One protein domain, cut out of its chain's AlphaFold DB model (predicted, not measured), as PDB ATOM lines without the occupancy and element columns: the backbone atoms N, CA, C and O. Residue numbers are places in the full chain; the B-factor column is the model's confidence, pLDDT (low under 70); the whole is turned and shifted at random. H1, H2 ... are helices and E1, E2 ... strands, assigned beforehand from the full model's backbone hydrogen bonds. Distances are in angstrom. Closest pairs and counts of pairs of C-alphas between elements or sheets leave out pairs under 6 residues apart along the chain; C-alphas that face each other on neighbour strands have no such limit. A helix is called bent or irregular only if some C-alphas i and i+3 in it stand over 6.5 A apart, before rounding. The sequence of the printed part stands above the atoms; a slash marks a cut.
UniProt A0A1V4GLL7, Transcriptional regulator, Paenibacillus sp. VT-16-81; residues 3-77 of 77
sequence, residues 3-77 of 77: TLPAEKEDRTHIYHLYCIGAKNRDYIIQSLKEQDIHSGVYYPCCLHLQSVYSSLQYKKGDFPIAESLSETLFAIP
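AT A GLANCE: This is residues 3 to 77 of the 77 residues of the protein "Transcriptional regulator" of Paenibacillus sp. VT-16-81 (UniProt A0A1V4GLL7). What shape is this model? A short two-strand antiparallel ladder, E1 beside E2, makes a small middle from which parts spread out loosely: H1 lies off E2, H3 runs straight into E2, and H2 sits far out at the turn of a long excursion of the chain between H1 and H3. Residues 7 to 12 stick out as the tip of a wide loop before E1. What is it made of? The printed part has 75 residues with three named helices and two named strands, in the order E1 H1 H2 H3 E2; the class is mixed, helices and strands, and under half of the residues are in named elements. The whole is loose and flat, with a radius of gyration of the C-alphas of 14.7 A and spans of 41 by 38 by 20 A.

HOW THE PARTS SIT: How do the strands pair? E1, residues 18 to 22, and E2, residues 73 to 76, are antiparallel neighbours, with 135 degrees between their N-to-C directions. N 20 and O 74 are 2.8 A apart and N 74 and O 20 are 3.0 A apart, within hydrogen-bond range. Which helices come near them? For H1, residues 25 to 33, and E2 the closest C-alphas are those of Arg 25 and Leu 73, 6.9 A apart. For H3, residues 64 to 72, and E1 they are those of Ala 22 and Thr 72, 5.1 A apart. H1 and H3 are close but not clearly touching, the C-alphas of Arg 25 and Thr 72 being closest at 5.5 A, and run the same way at a shallow tilt of 27 degrees. Where is the remaining helix? H2, residues 51 to 56, is apart from E1, E2, H1 and H3. How are the helices' backbones formed? Every O i to N i+4 pair is within hydrogen-bond range in H1 and H3; in H2 0 of 2 are, beside 2 of 3 O i to N i+3 pairs.

IN THESE COORDINATES: Where do the strands lie? E1 starts at C-alpha 18, (10.917, -5.403, -18.069), and is 13.4 A long; E2 ends at C-alpha 76, (16.395, -4.360, -16.386), and is 10.2 A long. How long are the helices? H1 and H3 each measure 12.3 A. H2 measures 10.0 A from C-alpha 51 at (4.159, -0.676, 8.748), and is irregular: C-alphas 52 and 55 are 7.6 A apart.

THE WHOLE: How far does it reach? The two C-alphas farthest apart, those of Gln 35 and Ser 55, are 42.9 A apart. How are the elements linked? The link from H1 to H2 is long, with 17 residues; H2 to H3 is short, with 7; E1 to H1 and H3 to E2 are tight. Is anything cut or uncertain? The printed part has no cut, its mean pLDDT is 97.3, and no printed residue is under 70.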
ATOM      1  N   THR A   3      13.426 -16.522 -15.079       97.00
ATOM      2  CA  THR A   3      12.010 -16.550 -15.456       97.00
ATOM      3  C   THR A   3      11.684 -15.245 -16.166       97.00
ATOM      4  O   THR A   3      11.945 -14.171 -15.628       97.00
ATOM      5  N   LEU A   4      11.143 -15.334 -17.378       96.44
ATOM      6  CA  LEU A   4      10.798 -14.174 -18.200       96.44
ATOM      7  C   LEU A   4       9.326 -13.780 -18.003       96.44
ATOM      8  O   LEU A   4       8.533 -14.629 -17.576       96.44
ATOM      9  N   PRO A   5       8.944 -12.525 -18.314       93.69
ATOM     10  CA  PRO A   5       7.543 -12.134 -18.400       93.69
ATOM     11  C   PRO A   5       6.754 -13.093 -19.290       93.69
ATOM     12  O   PRO A   5       7.206 -13.463 -20.373       93.69
ATOM     13  N   ALA A   6       5.570 -13.486 -18.831       92.62
ATOM     14  CA  ALA A   6       4.641 -14.269 -19.629       92.62
ATOM     15  C   ALA A   6       3.643 -13.338 -20.324       92.62
ATOM     16  O   ALA A   6       3.117 -12.409 -19.708       92.62
ATOM     17  N   GLU A   7       3.342 -13.633 -21.582       94.12
ATOM     18  CA  GLU A   7       2.327 -12.946 -22.377       94.12
ATOM     19  C   GLU A   7       1.186 -13.927 -22.679       94.12
ATOM     20  O   GLU A   7       1.414 -15.130 -22.823       94.12
ATOM     21  N   LYS A   8      -0.056 -13.434 -22.706       94.88
ATOM     22  CA  LYS A   8      -1.226 -14.242 -23.085       94.88
ATOM     23  C   LYS A   8      -1.551 -13.981 -24.552       94.88
ATOM     24  O   LYS A   8      -1.294 -12.895 -25.044       94.88
ATOM     25  N   GLU A   9      -2.180 -14.939 -25.224       96.88
ATOM     26  CA  GLU A   9      -2.501 -14.847 -26.661       96.88
ATOM     27  C   GLU A   9      -3.368 -13.629 -27.037       96.88
ATOM     28  O   GLU A   9      -3.318 -13.156 -28.168       96.88
ATOM     29  N   ASP A  10      -4.163 -13.119 -26.093       97.69
ATOM     30  CA  ASP A  10      -5.169 -12.076 -26.313       97.69
ATOM     31  C   ASP A  10      -4.705 -10.653 -25.967       97.69
ATOM     32  O   ASP A  10      -5.490  -9.709 -26.074       97.69
ATOM     33  N   ARG A  11      -3.468 -10.474 -25.493       95.88
ATOM     34  CA  ARG A  11      -2.985  -9.172 -25.017       95.88
ATOM     35  C   ARG A  11      -1.481  -9.064 -25.120       95.88
ATOM     36  O   ARG A  11      -0.783 -10.054 -24.934       95.88
ATOM     37  N   THR A  12      -0.999  -7.837 -25.273       96.12
ATOM     38  CA  THR A  12       0.430  -7.564 -25.199       96.12
ATOM     39  C   THR A  12       0.810  -6.656 -24.047       96.12
ATOM     40  O   THR A  12      -0.006  -5.891 -23.521       96.12
ATOM     41  N   HIS A  13       2.060  -6.770 -23.615       95.12
ATOM     42  CA  HIS A  13       2.614  -5.902 -22.588       95.12
ATOM     43  C   HIS A  13       3.218  -4.638 -23.223       95.12
ATOM     44  O   HIS A  13       3.914  -4.706 -24.232       95.12
ATOM     45  N   ILE A  14       2.993  -3.468 -22.614       96.06
ATOM     46  CA  ILE A  14       3.647  -2.212 -23.040       96.06
ATOM     47  C   ILE A  14       5.064  -2.049 -22.465       96.06
ATOM     48  O   ILE A  14       5.760  -1.100 -22.802       96.06
ATOM     49  N   TYR A  15       5.463  -2.944 -21.555       95.88
ATOM     50  CA  TYR A  15       6.776  -2.982 -20.900       95.88
ATOM     51  C   TYR A  15       7.194  -1.667 -20.239       95.88
ATOM     52  O   TYR A  15       8.326  -1.230 -20.384       95.88
ATOM     53  N   HIS A  16       6.305  -1.091 -19.413       96.50
ATOM     54  CA  HIS A  16       6.686   0.006 -18.508       96.50
ATOM     55  C   HIS A  16       7.920  -0.351 -17.656       96.50
ATOM     56  O   HIS A  16       8.776   0.499 -17.430       96.50
ATOM     57  N   LEU A  17       8.020  -1.617 -17.235       96.62
ATOM     58  CA  LEU A  17       9.230  -2.244 -16.708       96.62
ATOM     59  C   LEU A  17       9.377  -3.636 -17.333       96.62
ATOM     60  O   LEU A  17       8.381  -4.354 -17.482       96.62
ATOM     61  N   TYR A  18      10.608  -4.036 -17.651       97.19
ATOM     62  CA  TYR A  18      10.917  -5.403 -18.069       97.19
ATOM     63  C   TYR A  18      11.425  -6.215 -16.869       97.19
ATOM     64  O   TYR A  18      12.620  -6.242 -16.570       97.19
ATOM     65  N   CYS A  19      10.498  -6.836 -16.134       97.19
ATOM     66  CA  CYS A  19      10.808  -7.586 -14.915       97.19
ATOM     67  C   CYS A  19      11.136  -9.055 -15.203       97.19
ATOM     68  O   CYS A  19      10.321  -9.778 -15.767       97.19
ATOM     69  N   ILE A  20      12.284  -9.529 -14.728       97.44
ATOM     70  CA  ILE A  20      12.691 -10.937 -14.782       97.44
ATOM     71  C   ILE A  20      12.833 -11.511 -13.368       97.44
ATOM     72  O   ILE A  20      13.120 -10.796 -12.409       97.44
ATOM     73  N   GLY A  21      12.600 -12.816 -13.230       97.75
ATOM     74  CA  GLY A  21      12.687 -13.540 -11.962       97.75
ATOM     75  C   GLY A  21      13.940 -14.404 -11.863       97.75
ATOM     76  O   GLY A  21      14.287 -15.115 -12.808       97.75
ATOM     77  N   ALA A  22      14.599 -14.394 -10.706       98.00
ATOM     78  CA  ALA A  22      15.720 -15.282 -10.410       98.00
ATOM     79  C   ALA A  22      15.790 -15.628  -8.918       98.00
ATOM     80  O   ALA A  22      15.661 -14.761  -8.060       98.00
ATOM     81  N   LYS A  23      16.079 -16.896  -8.587       96.88
ATOM     82  CA  LYS A  23      16.305 -17.308  -7.185       96.88
ATOM     83  C   LYS A  23      17.537 -16.640  -6.561       96.88
ATOM     84  O   LYS A  23      17.578 -16.435  -5.359       96.88
ATOM     85  N   ASN A  24      18.536 -16.312  -7.378       96.88
ATOM     86  CA  ASN A  24      19.767 -15.624  -6.991       96.88
ATOM     87  C   ASN A  24      19.766 -14.156  -7.461       96.88
ATOM     88  O   ASN A  24      20.791 -13.660  -7.926       96.88
ATOM     89  N   ARG A  25      18.610 -13.478  -7.373       97.38
ATOM     90  CA  ARG A  25      18.385 -12.101  -7.848       97.38
ATOM     91  C   ARG A  25      19.482 -11.129  -7.418       97.38
ATOM     92  O   ARG A  25      20.028 -10.435  -8.267       97.38
ATOM     93  N   ASP A  26      19.855 -11.133  -6.141       97.19
ATOM     94  CA  ASP A  26      20.845 -10.188  -5.603       97.19
ATOM     95  C   ASP A  26      22.241 -10.386  -6.213       97.19
ATOM     96  O   ASP A  26      22.915  -9.414  -6.542       97.19
ATOM     97  N   TYR A  27      22.647 -11.642  -6.440       97.75
ATOM     98  CA  TYR A  27      23.906 -11.954  -7.124       97.75
ATOM     99  C   TYR A  27      23.905 -11.412  -8.558       97.75
ATOM    100  O   TYR A  27      24.876 -10.800  -8.986       97.75
ATOM    101  N   ILE A  28      22.800 -11.591  -9.289       97.88
ATOM    102  CA  ILE A  28      22.692 -11.119 -10.674       97.88
ATOM    103  C   ILE A  28      22.715  -9.592 -10.733       97.88
ATOM    104  O   ILE A  28      23.457  -9.040 -11.536       97.88
ATOM    105  N   ILE A  29      21.953  -8.910  -9.871       97.69
ATOM    106  CA  ILE A  29      21.974  -7.442  -9.780       97.69
ATOM    107  C   ILE A  29      23.395  -6.940  -9.515       97.69
ATOM    108  O   ILE A  29      23.834  -5.984 -10.153       97.69
ATOM    109  N   GLN A  30      24.125  -7.592  -8.608       98.19
ATOM    110  CA  GLN A  30      25.504  -7.227  -8.305       98.19
ATOM    111  C   GLN A  30      26.428  -7.424  -9.518       98.19
ATOM    112  O   GLN A  30      27.174  -6.510  -9.856       98.19
ATOM    113  N   SER A  31      26.328  -8.551 -10.228       98.12
ATOM    114  CA  SER A  31      27.100  -8.783 -11.458       98.12
ATOM    115  C   SER A  31      26.754  -7.800 -12.581       98.12
ATOM    116  O   SER A  31      27.642  -7.364 -13.302       98.12
ATOM    117  N   LEU A  32      25.480  -7.417 -12.729       98.00
ATOM    118  CA  LEU A  32      25.064  -6.391 -13.691       98.00
ATOM    119  C   LEU A  32      25.681  -5.035 -13.343       98.00
ATOM    120  O   LEU A  32      26.247  -4.374 -14.209       98.00
ATOM    121  N   LYS A  33      25.646  -4.663 -12.061       98.12
ATOM    122  CA  LYS A  33      26.252  -3.426 -11.561       98.12
ATOM    123  C   LYS A  33      27.763  -3.377 -11.802       98.12
ATOM    124  O   LYS A  33      28.272  -2.325 -12.161       98.12
ATOM    125  N   GLU A  34      28.472  -4.490 -11.631       98.56
ATOM    126  CA  GLU A  34      29.913  -4.604 -11.928       98.56
ATOM    127  C   GLU A  34      30.249  -4.419 -13.414       98.56
ATOM    128  O   GLU A  34      31.406  -4.190 -13.754       98.56
ATOM    129  N   GLN A  35      29.251  -4.528 -14.291       98.31
ATOM    130  CA  GLN A  35      29.352  -4.280 -15.729       98.31
ATOM    131  C   GLN A  35      28.670  -2.961 -16.137       98.31
ATOM    132  O   GLN A  35      28.334  -2.786 -17.305       98.31
ATOM    133  N   ASP A  36      28.412  -2.059 -15.182       98.12
ATOM    134  CA  ASP A  36      27.722  -0.774 -15.378       98.12
ATOM    135  C   ASP A  36      26.291  -0.887 -15.953       98.12
ATOM    136  O   ASP A  36      25.697   0.092 -16.421       98.12
ATOM    137  N   ILE A  37      25.679  -2.073 -15.862       98.12
ATOM    138  CA  ILE A  37      24.290  -2.308 -16.255       98.12
ATOM    139  C   ILE A  37      23.389  -2.010 -15.058       98.12
ATOM    140  O   ILE A  37      23.416  -2.682 -14.024       98.12
ATOM    141  N   HIS A  38      22.551  -0.990 -15.216       97.00
ATOM    142  CA  HIS A  38      21.584  -0.609 -14.197       97.00
ATOM    143  C   HIS A  38      20.477  -1.662 -14.096       97.00
ATOM    144  O   HIS A  38      20.113  -2.292 -15.078       97.00
ATOM    145  N   SER A  39      19.936  -1.870 -12.899       98.00
ATOM    146  CA  SER A  39      18.769  -2.721 -12.650       98.00
ATOM    147  C   SER A  39      18.075  -2.262 -11.368       98.00
ATOM    148  O   SER A  39      18.654  -1.501 -10.588       98.00
ATOM    149  N   GLY A  40      16.825  -2.673 -11.142       97.00
ATOM    150  CA  GLY A  40      16.052  -2.216  -9.982       97.00
ATOM    151  C   GLY A  40      15.091  -3.257  -9.422       97.00
ATOM    152  O   GLY A  40      14.524  -4.057 -10.159       97.00
ATOM    153  N   VAL A  41      14.882  -3.240  -8.107       98.06
ATOM    154  CA  VAL A  41      13.918  -4.119  -7.431       98.06
ATOM    155  C   VAL A  41      12.581  -3.400  -7.270       98.06
ATOM    156  O   VAL A  41      12.507  -2.360  -6.619       98.06
ATOM    157  N   TYR A  42      11.521  -4.000  -7.812       95.00
ATOM    158  CA  TYR A  42      10.155  -3.472  -7.787       95.00
ATOM    159  C   TYR A  42       9.197  -4.561  -7.290       95.00
ATOM    160  O   TYR A  42       8.761  -5.411  -8.060       95.00
ATOM    161  N   TYR A  43       8.878  -4.635  -6.001       96.75
ATOM    162  CA  TYR A  43       9.393  -3.850  -4.869       96.75
ATOM    163  C   TYR A  43      10.017  -4.798  -3.835       96.75
ATOM    164  O   TYR A  43       9.687  -5.980  -3.849       96.75
ATOM    165  N   PRO A  44      10.898  -4.324  -2.932       96.06
ATOM    166  CA  PRO A  44      11.580  -5.195  -1.970       96.06
ATOM    167  C   PRO A  44      10.708  -5.624  -0.777       96.06
ATOM    168  O   PRO A  44      11.098  -6.529  -0.044       96.06
ATOM    169  N   CYS A  45       9.555  -4.982  -0.559       97.00
ATOM    170  CA  CYS A  45       8.633  -5.300   0.529       97.00
ATOM    171  C   CYS A  45       7.182  -5.258   0.040       97.00
ATOM    172  O   CYS A  45       6.724  -4.241  -0.491       97.00
ATOM    173  N   CYS A  46       6.454  -6.357   0.241       98.25
ATOM    174  CA  CYS A  46       5.033  -6.451  -0.072       98.25
ATOM    175  C   CYS A  46       4.201  -5.498   0.792       98.25
ATOM    176  O   CYS A  46       4.509  -5.277   1.962       98.25
ATOM    177  N   LEU A  47       3.100  -4.991   0.232       98.12
ATOM    178  CA  LEU A  47       2.225  -4.025   0.905       98.12
ATOM    179  C   LEU A  47       1.750  -4.513   2.280       98.12
ATOM    180  O   LEU A  47       1.835  -3.764   3.244       98.12
ATOM    181  N   HIS A  48       1.330  -5.775   2.402       98.19
ATOM    182  CA  HIS A  48       0.809  -6.330   3.658       98.19
ATOM    183  C   HIS A  48       1.840  -6.408   4.791       98.19
ATOM    184  O   HIS A  48       1.453  -6.584   5.941       98.19
ATOM    185  N   LEU A  49       3.132  -6.273   4.480       98.12
ATOM    186  CA  LEU A  49       4.221  -6.249   5.459       98.12
ATOM    187  C   LEU A  49       4.720  -4.829   5.763       98.12
ATOM    188  O   LEU A  49       5.565  -4.656   6.641       98.12
ATOM    189  N   GLN A  50       4.228  -3.804   5.061       98.38
ATOM    190  CA  GLN A  50       4.606  -2.424   5.353       98.38
ATOM    191  C   GLN A  50       3.905  -1.924   6.620       98.38
ATOM    192  O   GLN A  50       2.719  -2.171   6.839       98.38
ATOM    193  N   SER A  51       4.626  -1.151   7.436       97.75
ATOM    194  CA  SER A  51       4.159  -0.676   8.748       97.75
ATOM    195  C   SER A  51       2.840   0.105   8.696       97.75
ATOM    196  O   SER A  51       2.024  -0.016   9.611       97.75
ATOM    197  N   VAL A  52       2.595   0.852   7.614       98.12
ATOM    198  CA  VAL A  52       1.354   1.616   7.394       98.12
ATOM    199  C   VAL A  52       0.104   0.727   7.328       98.12
ATOM    200  O   VAL A  52      -0.985   1.180   7.667       98.12
ATOM    201  N   TYR A  53       0.259  -0.549   6.965       97.94
ATOM    202  CA  TYR A  53      -0.828  -1.529   6.884       97.94
ATOM    203  C   TYR A  53      -0.917  -2.446   8.113       97.94
ATOM    204  O   TYR A  53      -1.715  -3.380   8.119       97.94
ATOM    205  N   SER A  54      -0.150  -2.180   9.177       96.94
ATOM    206  CA  SER A  54      -0.129  -3.018  10.391       96.94
ATOM    207  C   SER A  54      -1.502  -3.191  11.059       96.94
ATOM    208  O   SER A  54      -1.772  -4.238  11.647       96.94
ATOM    209  N   SER A  55      -2.404  -2.214  10.917       98.31
ATOM    210  CA  SER A  55      -3.786  -2.280  11.413       98.31
ATOM    211  C   SER A  55      -4.647  -3.351  10.730       98.31
ATOM    212  O   SER A  55      -5.647  -3.770  11.306       98.31
ATOM    213  N   LEU A  56      -4.254  -3.826   9.543       98.31
ATOM    214  CA  LEU A  56      -4.923  -4.918   8.826       98.31
ATOM    215  C   LEU A  56      -4.522  -6.308   9.345       98.31
ATOM    216  O   LEU A  56      -5.138  -7.295   8.957       98.31
ATOM    217  N   GLN A  57      -3.511  -6.387  10.221       97.62
ATOM    218  CA  GLN A  57      -3.082  -7.607  10.920       97.62
ATOM    219  C   GLN A  57      -2.640  -8.775  10.017       97.62
ATOM    220  O   GLN A  57      -2.554  -9.913  10.480       97.62
ATOM    221  N   TYR A  58      -2.309  -8.498   8.754       98.50
ATOM    222  CA  TYR A  58      -1.645  -9.466   7.886       98.50
ATOM    223  C   TYR A  58      -0.215  -9.751   8.357       98.50
ATOM    224  O   TYR A  58       0.436  -8.922   8.998       98.50
ATOM    225  N   LYS A  59       0.291 -10.933   8.010       98.06
ATOM    226  CA  LYS A  59       1.631 -11.407   8.369       98.06
ATOM    227  C   LYS A  59       2.300 -12.142   7.209       98.06
ATOM    228  O   LYS A  59       1.668 -12.487   6.212       98.06
ATOM    229  N   LYS A  60       3.606 -12.398   7.354       98.00
ATOM    230  CA  LYS A  60       4.358 -13.212   6.389       98.00
ATOM    231  C   LYS A  60       3.712 -14.596   6.272       98.00
ATOM    232  O   LYS A  60       3.414 -15.222   7.289       98.00
ATOM    233  N   GLY A  61       3.519 -15.056   5.043       98.44
ATOM    234  CA  GLY A  61       2.839 -16.298   4.695       98.44
ATOM    235  C   GLY A  61       1.383 -16.119   4.265       98.44
ATOM    236  O   GLY A  61       0.850 -17.029   3.634       98.44
ATOM    237  N   ASP A  62       0.750 -14.972   4.529       98.56
ATOM    238  CA  ASP A  62      -0.637 -14.736   4.101       98.56
ATOM    239  C   ASP A  62      -0.735 -14.524   2.579       98.56
ATOM    240  O   ASP A  62      -1.743 -14.871   1.963       98.56
ATOM    241  N   PHE A  63       0.331 -14.008   1.948       98.56
ATOM    242  CA  PHE A  63       0.400 -13.777   0.498       98.56
ATOM    243  C   PHE A  63       1.687 -14.367  -0.107       98.56
ATOM    244  O   PHE A  63       2.549 -13.628  -0.594       98.56
ATOM    245  N   PRO A  64       1.827 -15.705  -0.137       98.31
ATOM    246  CA  PRO A  64       3.094 -16.372  -0.450       98.31
ATOM    247  C   PRO A  64       3.593 -16.097  -1.874       98.31
ATOM    248  O   PRO A  64       4.797 -16.037  -2.117       98.31
ATOM    249  N   ILE A  65       2.676 -15.890  -2.824       97.94
ATOM    250  CA  ILE A  65       3.034 -15.547  -4.207       97.94
ATOM    251  C   ILE A  65       3.654 -14.148  -4.262       97.94
ATOM    252  O   ILE A  65       4.717 -13.976  -4.852       97.94
ATOM    253  N   ALA A  66       3.027 -13.154  -3.625       98.12
ATOM    254  CA  ALA A  66       3.550 -11.791  -3.601       98.12
ATOM    255  C   ALA A  66       4.918 -11.730  -2.902       98.12
ATOM    256  O   ALA A  66       5.840 -11.093  -3.409       98.12
ATOM    257  N   GLU A  67       5.060 -12.443  -1.783       98.44
ATOM    258  CA  GLU A  67       6.310 -12.549  -1.021       98.44
ATOM    259  C   GLU A  67       7.428 -13.167  -1.862       98.44
ATOM    260  O   GLU A  67       8.507 -12.590  -1.981       98.44
ATOM    261  N   SER A  68       7.144 -14.285  -2.533       97.06
ATOM    262  CA  SER A  68       8.110 -14.936  -3.418       97.06
ATOM    263  C   SER A  68       8.537 -14.033  -4.581       97.06
ATOM    264  O   SER A  68       9.719 -13.993  -4.929       97.06
ATOM    265  N   LEU A  69       7.607 -13.275  -5.170       96.88
ATOM    266  CA  LEU A  69       7.917 -12.337  -6.251       96.88
ATOM    267  C   LEU A  69       8.775 -11.160  -5.758       96.88
ATOM    268  O   LEU A  69       9.752 -10.816  -6.416       96.88
ATOM    269  N   SER A  70       8.483 -10.600  -4.581       97.50
ATOM    270  CA  SER A  70       9.291  -9.545  -3.938       97.50
ATOM    271  C   SER A  70      10.746  -9.987  -3.703       97.50
ATOM    272  O   SER A  70      11.699  -9.216  -3.870       97.50
ATOM    273  N   GLU A  71      10.940 -11.259  -3.353       97.12
ATOM    274  CA  GLU A  71      12.256 -11.855  -3.097       97.12
ATOM    275  C   GLU A  71      13.033 -12.204  -4.386       97.12
ATOM    276  O   GLU A  71      14.253 -12.344  -4.334       97.12
ATOM    277  N   THR A  72      12.374 -12.315  -5.548       97.69
ATOM    278  CA  THR A  72      13.003 -12.878  -6.764       97.69
ATOM    279  C   THR A  72      12.953 -11.999  -8.013       97.69
ATOM    280  O   THR A  72      13.757 -12.218  -8.922       97.69
ATOM    281  N   LEU A  73      12.054 -11.013  -8.094       97.62
ATOM    282  CA  LEU A  73      11.928 -10.135  -9.261       97.62
ATOM    283  C   LEU A  73      12.902  -8.954  -9.229       97.62
ATOM    284  O   LEU A  73      13.222  -8.394  -8.176       97.62
ATOM    285  N   PHE A  74      13.325  -8.543 -10.419       98.31
ATOM    286  CA  PHE A  74      14.029  -7.293 -10.675       98.31
ATOM    287  C   PHE A  74      13.801  -6.852 -12.123       98.31
ATOM    288  O   PHE A  74      13.534  -7.677 -12.994       98.31
ATOM    289  N   ALA A  75      13.879  -5.551 -12.375       98.25
ATOM    290  CA  ALA A  75      13.754  -4.952 -13.691       98.25
ATOM    291  C   ALA A  75      15.127  -4.617 -14.271       98.25
ATOM    292  O   ALA A  75      16.037  -4.209 -13.540       98.25
ATOM    293  N   ILE A  76      15.237  -4.760 -15.586       97.19
ATOM    294  CA  ILE A  76      16.395  -4.360 -16.386       97.19
ATOM    295  C   ILE A  76      15.982  -3.277 -17.409       97.19
ATOM    296  O   ILE A  76      14.785  -3.191 -17.710       97.19
ATOM    297  N   PRO A  77      16.928  -2.439 -17.882       94.50
ATOM    298  CA  PRO A  77      16.726  -1.468 -18.958       94.50
ATOM    299  C   PRO A  77      16.319  -2.101 -20.287       94.50
ATOM    300  O   PRO A  77      16.794  -3.225 -20.578       94.50
TER     301      PRO A  77